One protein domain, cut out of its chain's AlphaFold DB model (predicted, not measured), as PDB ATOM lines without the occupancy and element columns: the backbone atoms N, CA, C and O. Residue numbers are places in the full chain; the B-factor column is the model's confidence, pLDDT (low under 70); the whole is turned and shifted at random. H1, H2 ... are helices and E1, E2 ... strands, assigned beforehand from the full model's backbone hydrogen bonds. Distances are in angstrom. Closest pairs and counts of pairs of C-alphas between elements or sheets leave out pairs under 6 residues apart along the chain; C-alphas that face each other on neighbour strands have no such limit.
ATOM      1  N   THR A 671     -22.048 -20.043   4.613       58.09
ATOM      2  CA  THR A 671     -22.724 -19.861   3.331       58.09
ATOM      3  C   THR A 671     -23.929 -18.972   3.575       58.09
ATOM      4  O   THR A 671     -24.767 -19.302   4.416       58.09
ATOM      5  N   ARG A 672     -24.036 -17.849   2.855       59.88
ATOM      6  CA  ARG A 672     -25.227 -16.991   2.916       59.88
ATOM      7  C   ARG A 672     -26.467 -17.850   2.653       59.88
ATOM      8  O   ARG A 672     -26.578 -18.467   1.593       59.88
ATOM      9  N   GLY A 673     -27.380 -17.903   3.618       59.00
ATOM     10  CA  GLY A 673     -28.692 -18.498   3.406       59.00
ATOM     11  C   GLY A 673     -29.428 -17.686   2.346       59.00
ATOM     12  O   GLY A 673     -29.538 -16.471   2.471       59.00
ATOM     13  N   THR A 674     -29.902 -18.339   1.288       60.84
ATOM     14  CA  THR A 674     -30.799 -17.711   0.314       60.84
ATOM     15  C   THR A 674     -32.190 -18.287   0.517       60.84
ATOM     16  O   THR A 674     -32.382 -19.504   0.495       60.84
ATOM     17  N   VAL A 675     -33.165 -17.415   0.755       64.62
ATOM     18  CA  VAL A 675     -34.578 -17.785   0.841       64.62
ATOM     19  C   VAL A 675     -35.279 -17.115  -0.327       64.62
ATOM     20  O   VAL A 675     -35.387 -15.896  -0.382       64.62
ATOM     21  N   THR A 676     -35.736 -17.908  -1.292       67.94
ATOM     22  CA  THR A 676     -36.543 -17.402  -2.406       67.94
ATOM     23  C   THR A 676     -38.016 -17.538  -2.049       67.94
ATOM     24  O   THR A 676     -38.481 -18.628  -1.705       67.94
ATOM     25  N   GLY A 677     -38.763 -16.437  -2.141       64.50
ATOM     26  CA  GLY A 677     -40.212 -16.452  -1.969       64.50
ATOM     27  C   GLY A 677     -40.880 -17.444  -2.927       64.50
ATOM     28  O   GLY A 677     -40.514 -17.562  -4.093       64.50
ATOM     29  N   SER A 678     -41.892 -18.168  -2.447       67.38
ATOM     30  CA  SER A 678     -42.635 -19.148  -3.263       67.38
ATOM     31  C   SER A 678     -43.627 -18.510  -4.248       67.38
ATOM     32  O   SER A 678     -44.295 -19.218  -5.004       67.38
ATOM     33  N   LYS A 679     -43.733 -17.178  -4.244       64.31
ATOM     34  CA  LYS A 679     -44.568 -16.378  -5.139       64.31
ATOM     35  C   LYS A 679     -43.723 -15.280  -5.772       64.31
ATOM     36  O   LYS A 679     -42.925 -14.655  -5.082       64.31
ATOM     37  N   ALA A 680     -43.945 -15.038  -7.061       69.44
ATOM     38  CA  ALA A 680     -43.445 -13.836  -7.708       69.44
ATOM     39  C   ALA A 680     -44.154 -12.617  -7.101       69.44
ATOM     40  O   ALA A 680     -45.383 -12.628  -6.973       69.44
ATOM     41  N   LEU A 681     -43.379 -11.605  -6.719       66.75
ATOM     42  CA  LEU A 681     -43.910 -10.285  -6.400       66.75
ATOM     43  C   LEU A 681     -44.445  -9.671  -7.699       66.75
ATOM     44  O   LEU A 681     -43.846  -9.834  -8.762       66.75
ATOM     45  N   GLY A 682     -45.613  -9.042  -7.631       61.84
ATOM     46  CA  GLY A 682     -46.257  -8.436  -8.788       61.84
ATOM     47  C   GLY A 682     -47.070  -7.228  -8.358       61.84
ATOM     48  O   GLY A 682     -48.130  -7.408  -7.758       61.84
ATOM     49  N   GLY A 683     -46.573  -6.042  -8.707       67.56
ATOM     50  CA  GLY A 683     -47.175  -4.746  -8.389       67.56
ATOM     51  C   GLY A 683     -46.686  -4.134  -7.074       67.56
ATOM     52  O   GLY A 683     -45.918  -4.757  -6.341       67.56
ATOM     53  N   ASP A 684     -47.174  -2.923  -6.822       65.06
ATOM     54  CA  ASP A 684     -46.815  -2.074  -5.684       65.06
ATOM     55  C   ASP A 684     -47.441  -2.576  -4.368       65.06
ATOM     56  O   ASP A 684     -48.419  -3.339  -4.352       65.06
ATOM     57  N   LEU A 685     -46.892  -2.122  -3.240       68.56
ATOM     58  CA  LEU A 685     -47.454  -2.357  -1.910       68.56
ATOM     59  C   LEU A 685     -48.742  -1.541  -1.725       68.56
ATOM     60  O   LEU A 685     -48.730  -0.318  -1.740       68.56
ATOM     61  N   GLY A 686     -49.874  -2.224  -1.532       71.81
ATOM     62  CA  GLY A 686     -51.167  -1.557  -1.323       71.81
ATOM     63  C   GLY A 686     -51.400  -1.031   0.099       71.81
ATOM     64  O   GLY A 686     -52.279  -0.195   0.290       71.81
ATOM     65  N   GLU A 687     -50.657  -1.539   1.084       80.81
ATOM     66  CA  GLU A 687     -50.699  -1.169   2.507       80.81
ATOM     67  C   GLU A 687     -49.320  -1.440   3.135       80.81
ATOM     68  O   GLU A 687     -48.533  -2.199   2.564       80.81
ATOM     69  N   ASP A 688     -49.037  -0.843   4.297       84.19
ATOM     70  CA  ASP A 688     -47.780  -1.063   5.023       84.19
ATOM     71  C   ASP A 688     -47.608  -2.547   5.385       84.19
ATOM     72  O   ASP A 688     -48.517  -3.201   5.909       84.19
ATOM     73  N   VAL A 689     -46.417  -3.087   5.129       81.88
ATOM     74  CA  VAL A 689     -46.072  -4.486   5.388       81.88
ATOM     75  C   VAL A 689     -44.820  -4.556   6.246       81.88
ATOM     76  O   VAL A 689     -43.741  -4.140   5.843       81.88
ATOM     77  N   THR A 690     -44.930  -5.193   7.409       84.19
ATOM     78  CA  THR A 690     -43.757  -5.582   8.194       84.19
ATOM     79  C   THR A 690     -43.273  -6.956   7.740       84.19
ATOM     80  O   THR A 690     -43.944  -7.971   7.951       84.19
ATOM     81  N   VAL A 691     -42.087  -7.008   7.139       79.12
ATOM     82  CA  VAL A 691     -41.385  -8.257   6.840       79.12
ATOM     83  C   VAL A 691     -40.556  -8.639   8.055       79.12
ATOM     84  O   VAL A 691     -39.670  -7.909   8.488       79.12
ATOM     85  N   THR A 692     -40.850  -9.802   8.630       77.56
ATOM     86  CA  THR A 692     -40.072 -10.361   9.737       77.56
ATOM     87  C   THR A 692     -39.205 -11.498   9.220       77.56
ATOM     88  O   THR A 692     -39.719 -12.493   8.708       77.56
ATOM     89  N   ILE A 693     -37.892 -11.354   9.368       75.88
ATOM     90  CA  ILE A 693     -36.910 -12.391   9.067       75.88
ATOM     91  C   ILE A 693     -36.441 -12.961  10.401       75.88
ATOM     92  O   ILE A 693     -35.753 -12.294  11.172       75.88
ATOM     93  N   GLU A 694     -36.846 -14.195  10.680       75.56
ATOM     94  CA  GLU A 694     -36.421 -14.932  11.866       75.56
ATOM     95  C   GLU A 694     -35.331 -15.934  11.480       75.56
ATOM     96  O   GLU A 694     -35.547 -16.846  10.676       75.56
ATOM     97  N   ASP A 695     -34.154 -15.779  12.075       70.62
ATOM     98  CA  ASP A 695     -33.147 -16.828  12.076       70.62
ATOM     99  C   ASP A 695     -33.537 -17.879  13.123       70.62
ATOM    100  O   ASP A 695     -33.297 -17.716  14.319       70.62
ATOM    101  N   PHE A 696     -34.114 -18.990  12.665       66.88
ATOM    102  CA  PHE A 696     -34.535 -20.093  13.533       66.88
ATOM    103  C   PHE A 696     -33.388 -20.772  14.299       66.88
ATOM    104  O   PHE A 696     -33.656 -21.502  15.254       66.88
ATOM    105  N   ALA A 697     -32.126 -20.581  13.893       59.75
ATOM    106  CA  ALA A 697     -30.976 -21.159  14.581       59.75
ATOM    107  C   ALA A 697     -30.504 -20.286  15.752       59.75
ATOM    108  O   ALA A 697     -30.133 -20.822  16.797       59.75
ATOM    109  N   THR A 698     -30.524 -18.959  15.593       74.44
ATOM    110  CA  THR A 698     -30.040 -18.015  16.617       74.44
ATOM    111  C   THR A 698     -31.157 -17.307  17.385       74.44
ATOM    112  O   THR A 698     -30.891 -16.690  18.415       74.44
ATOM    113  N   GLY A 699     -32.402 -17.387  16.911       73.81
ATOM    114  CA  GLY A 699     -33.542 -16.637  17.442       73.81
ATOM    115  C   GLY A 699     -33.466 -15.133  17.163       73.81
ATOM    116  O   GLY A 699     -34.247 -14.370  17.732       73.81
ATOM    117  N   ARG A 700     -32.518 -14.682  16.326       75.06
ATOM    118  CA  ARG A 700     -32.426 -13.279  15.915       75.06
ATOM    119  C   ARG A 700     -33.579 -12.951  14.981       75.06
ATOM    120  O   ARG A 700     -33.827 -13.661  14.010       75.06
ATOM    121  N   VAL A 701     -34.232 -11.833  15.267       78.56
ATOM    122  CA  VAL A 701     -35.315 -11.297  14.451       78.56
ATOM    123  C   VAL A 701     -34.860  -9.974  13.861       78.56
ATOM    124  O   VAL A 701     -34.476  -9.069  14.600       78.56
ATOM    125  N   ALA A 702     -34.894  -9.875  12.537       79.19
ATOM    126  CA  ALA A 702     -34.815  -8.612  11.821       79.19
ATOM    127  C   ALA A 702     -36.216  -8.256  11.317       79.19
ATOM    128  O   ALA A 702     -36.951  -9.114  10.822       79.19
ATOM    129  N   THR A 703     -36.593  -6.995  11.474       82.88
ATOM    130  CA  THR A 703     -37.862  -6.461  10.985       82.88
ATOM    131  C   THR A 703     -37.562  -5.375   9.977       82.88
ATOM    132  O   THR A 703     -36.852  -4.426  10.300       82.88
ATOM    133  N   VAL A 704     -38.125  -5.514   8.786       83.38
ATOM    134  CA  VAL A 704     -38.105  -4.490   7.748       83.38
ATOM    135  C   VAL A 704     -39.529  -3.976   7.624       83.38
ATOM    136  O   VAL A 704     -40.449  -4.752   7.357       83.38
ATOM    137  N   GLU A 705     -39.722  -2.689   7.879       84.44
ATOM    138  CA  GLU A 705     -40.996  -2.028   7.619       84.44
ATOM    139  C   GLU A 705     -40.984  -1.515   6.183       84.44
ATOM    140  O   GLU A 705     -40.143  -0.704   5.813       84.44
ATOM    141  N   LEU A 706     -41.897  -2.033   5.368       82.31
ATOM    142  CA  LEU A 706     -42.141  -1.562   4.014       82.31
ATOM    143  C   LEU A 706     -43.397  -0.698   4.073       82.31
ATOM    144  O   LEU A 706     -44.500  -1.228   4.226       82.31
ATOM    145  N   LEU A 707     -43.236   0.620   4.010       80.56
ATOM    146  CA  LEU A 707     -44.361   1.544   4.069       80.56
ATOM    147  C   LEU A 707     -44.934   1.727   2.662       80.56
ATOM    148  O   LEU A 707     -44.209   2.020   1.715       80.56
ATOM    149  N   ALA A 708     -46.249   1.579   2.510       71.12
ATOM    150  CA  ALA A 708     -46.913   1.793   1.225       71.12
ATOM    151  C   ALA A 708     -46.840   3.259   0.772       71.12
ATOM    152  O   ALA A 708     -46.927   3.538  -0.421       71.12
ATOM    153  N   ALA A 709     -46.651   4.196   1.707       71.62
ATOM    154  CA  ALA A 709     -46.449   5.610   1.402       71.62
ATOM    155  C   ALA A 709     -45.135   5.894   0.651       71.62
ATOM    156  O   ALA A 709     -45.045   6.924  -0.013       71.62
ATOM    157  N   ASP A 710     -44.161   4.982   0.718       69.12
ATOM    158  CA  ASP A 710     -42.837   5.169   0.118       69.12
ATOM    159  C   ASP A 710     -42.789   4.725  -1.355       69.12
ATOM    160  O   ASP A 710     -41.750   4.836  -1.997       69.12
ATOM    161  N   ASN A 711     -43.912   4.237  -1.904       69.56
ATOM    162  CA  ASN A 711     -44.070   3.846  -3.312       69.56
ATOM    163  C   ASN A 711     -42.972   2.884  -3.822       69.56
ATOM    164  O   ASN A 711     -42.595   2.929  -4.991       69.56
ATOM    165  N   LEU A 712     -42.483   2.026  -2.919       70.62
ATOM    166  CA  LEU A 712     -41.341   1.135  -3.122       70.62
ATOM    167  C   LEU A 712     -41.583   0.211  -4.318       70.62
ATOM    168  O   LEU A 712     -42.540  -0.576  -4.317       70.62
ATOM    169  N   ASP A 713     -40.697   0.274  -5.309       71.81
ATOM    170  CA  ASP A 713     -40.714  -0.676  -6.412       71.81
ATOM    171  C   ASP A 713     -40.131  -2.042  -5.987       71.81
ATOM    172  O   ASP A 713     -39.778  -2.287  -4.828       71.81
ATOM    173  N   ILE A 714     -40.078  -3.003  -6.914       74.19
ATOM    174  CA  ILE A 714     -39.581  -4.345  -6.587       74.19
ATOM    175  C   ILE A 714     -38.105  -4.341  -6.167       74.19
ATOM    176  O   ILE A 714     -37.719  -5.180  -5.354       74.19
ATOM    177  N   ASP A 715     -37.303  -3.422  -6.700       73.69
ATOM    178  CA  ASP A 715     -35.885  -3.294  -6.390       73.69
ATOM    179  C   ASP A 715     -35.701  -2.593  -5.037       73.69
ATOM    180  O   ASP A 715     -34.881  -3.044  -4.239       73.69
ATOM    181  N   ASP A 716     -36.528  -1.602  -4.706       74.50
ATOM    182  CA  ASP A 716     -36.569  -0.962  -3.385       74.50
ATOM    183  C   ASP A 716     -36.968  -1.946  -2.282       74.50
ATOM    184  O   ASP A 716     -36.320  -2.023  -1.236       74.50
ATOM    185  N   ILE A 717     -37.990  -2.771  -2.530       72.62
ATOM    186  CA  ILE A 717     -38.397  -3.848  -1.617       72.62
ATOM    187  C   ILE A 717     -37.254  -4.854  -1.440       72.62
ATOM    188  O   ILE A 717     -36.988  -5.315  -0.328       72.62
ATOM    189  N   VAL A 718     -36.562  -5.209  -2.525       74.38
ATOM    190  CA  VAL A 718     -35.404  -6.110  -2.478       74.38
ATOM    191  C   VAL A 718     -34.247  -5.477  -1.704       74.38
ATOM    192  O   VAL A 718     -33.611  -6.173  -0.914       74.38
ATOM    193  N   ASN A 719     -33.982  -4.186  -1.882       74.94
ATOM    194  CA  ASN A 719     -32.921  -3.467  -1.183       74.94
ATOM    195  C   ASN A 719     -33.225  -3.334   0.310       74.94
ATOM    196  O   ASN A 719     -32.366  -3.673   1.118       74.94
ATOM    197  N   ALA A 720     -34.453  -2.967   0.679       73.75
ATOM    198  CA  ALA A 720     -34.896  -2.887   2.070       73.75
ATOM    199  C   ALA A 720     -34.837  -4.248   2.790       73.75
ATOM    200  O   ALA A 720     -34.547  -4.315   3.979       73.75
ATOM    201  N   ILE A 721     -35.083  -5.355   2.079       72.44
ATOM    202  CA  ILE A 721     -34.932  -6.716   2.625       72.44
ATOM    203  C   ILE A 721     -33.451  -7.130   2.750       72.44
ATOM    204  O   ILE A 721     -33.128  -7.987   3.575       72.44
ATOM    205  N   ASN A 722     -32.560  -6.572   1.923       69.62
ATOM    206  CA  ASN A 722     -31.138  -6.930   1.872       69.62
ATOM    207  C   ASN A 722     -30.211  -6.015   2.694       69.62
ATOM    208  O   ASN A 722     -29.049  -6.393   2.877       69.62
ATOM    209  N   SER A 723     -30.687  -4.847   3.141       61.66
ATOM    210  CA  SER A 723     -30.014  -3.952   4.097       61.66
ATOM    211  C   SER A 723     -30.100  -4.495   5.516       61.66
ATOM    212  O   SER A 723     -29.067  -4.461   6.223       61.66
TER     213      SER A 723
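Overview. This is residues 671 to 723 of the 723 residues of the protein "Flagellar hook-associated protein 2" of Deltaproteobacteria bacterium (UniProt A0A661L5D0). With little regular structure, this is a two-stranded antiparallel hairpin, E1 and E2, with one short helix, H1, over one face; a long unnamed stretch, residues 671 to 688, leads in, and its residues 674 to 680 stick out. The 53 printed residues hold E1, E2 and H1 in that order, mixed in class, with 21 residues in named elements. The whole is only just loose, close to compact, with a radius of gyration of the C-alphas of 12.1 A and spans of 33 by 19 by 17 A.

Along the chain. E1, residues 689 to 694, starts at C-alpha (-46.072, -4.486, 5.388) and measures 15.6 A. E2, residues 701 to 706, measures 15.8 A. H1, residues 714 to 722, measures 12.2 A and ends at C-alpha (-31.138, -6.930, 1.872).

Arrangement. Hairpin strands E1 and E2 are antiparallel at 162 degrees, with N 691 and O 704 within hydrogen-bond range at 2.8 A. The closest C-alphas of E2 and H1, Val 704 and Ile 721, are 6.4 A apart. In H1 every O i to N i+4 pair is within hydrogen-bond range.

Size, cuts and confidence. The printed part has no cut, and both links between named elements are short. Mean pLDDT of the printed part is 72.0; 21 residues are under 70, among them 671 to 685.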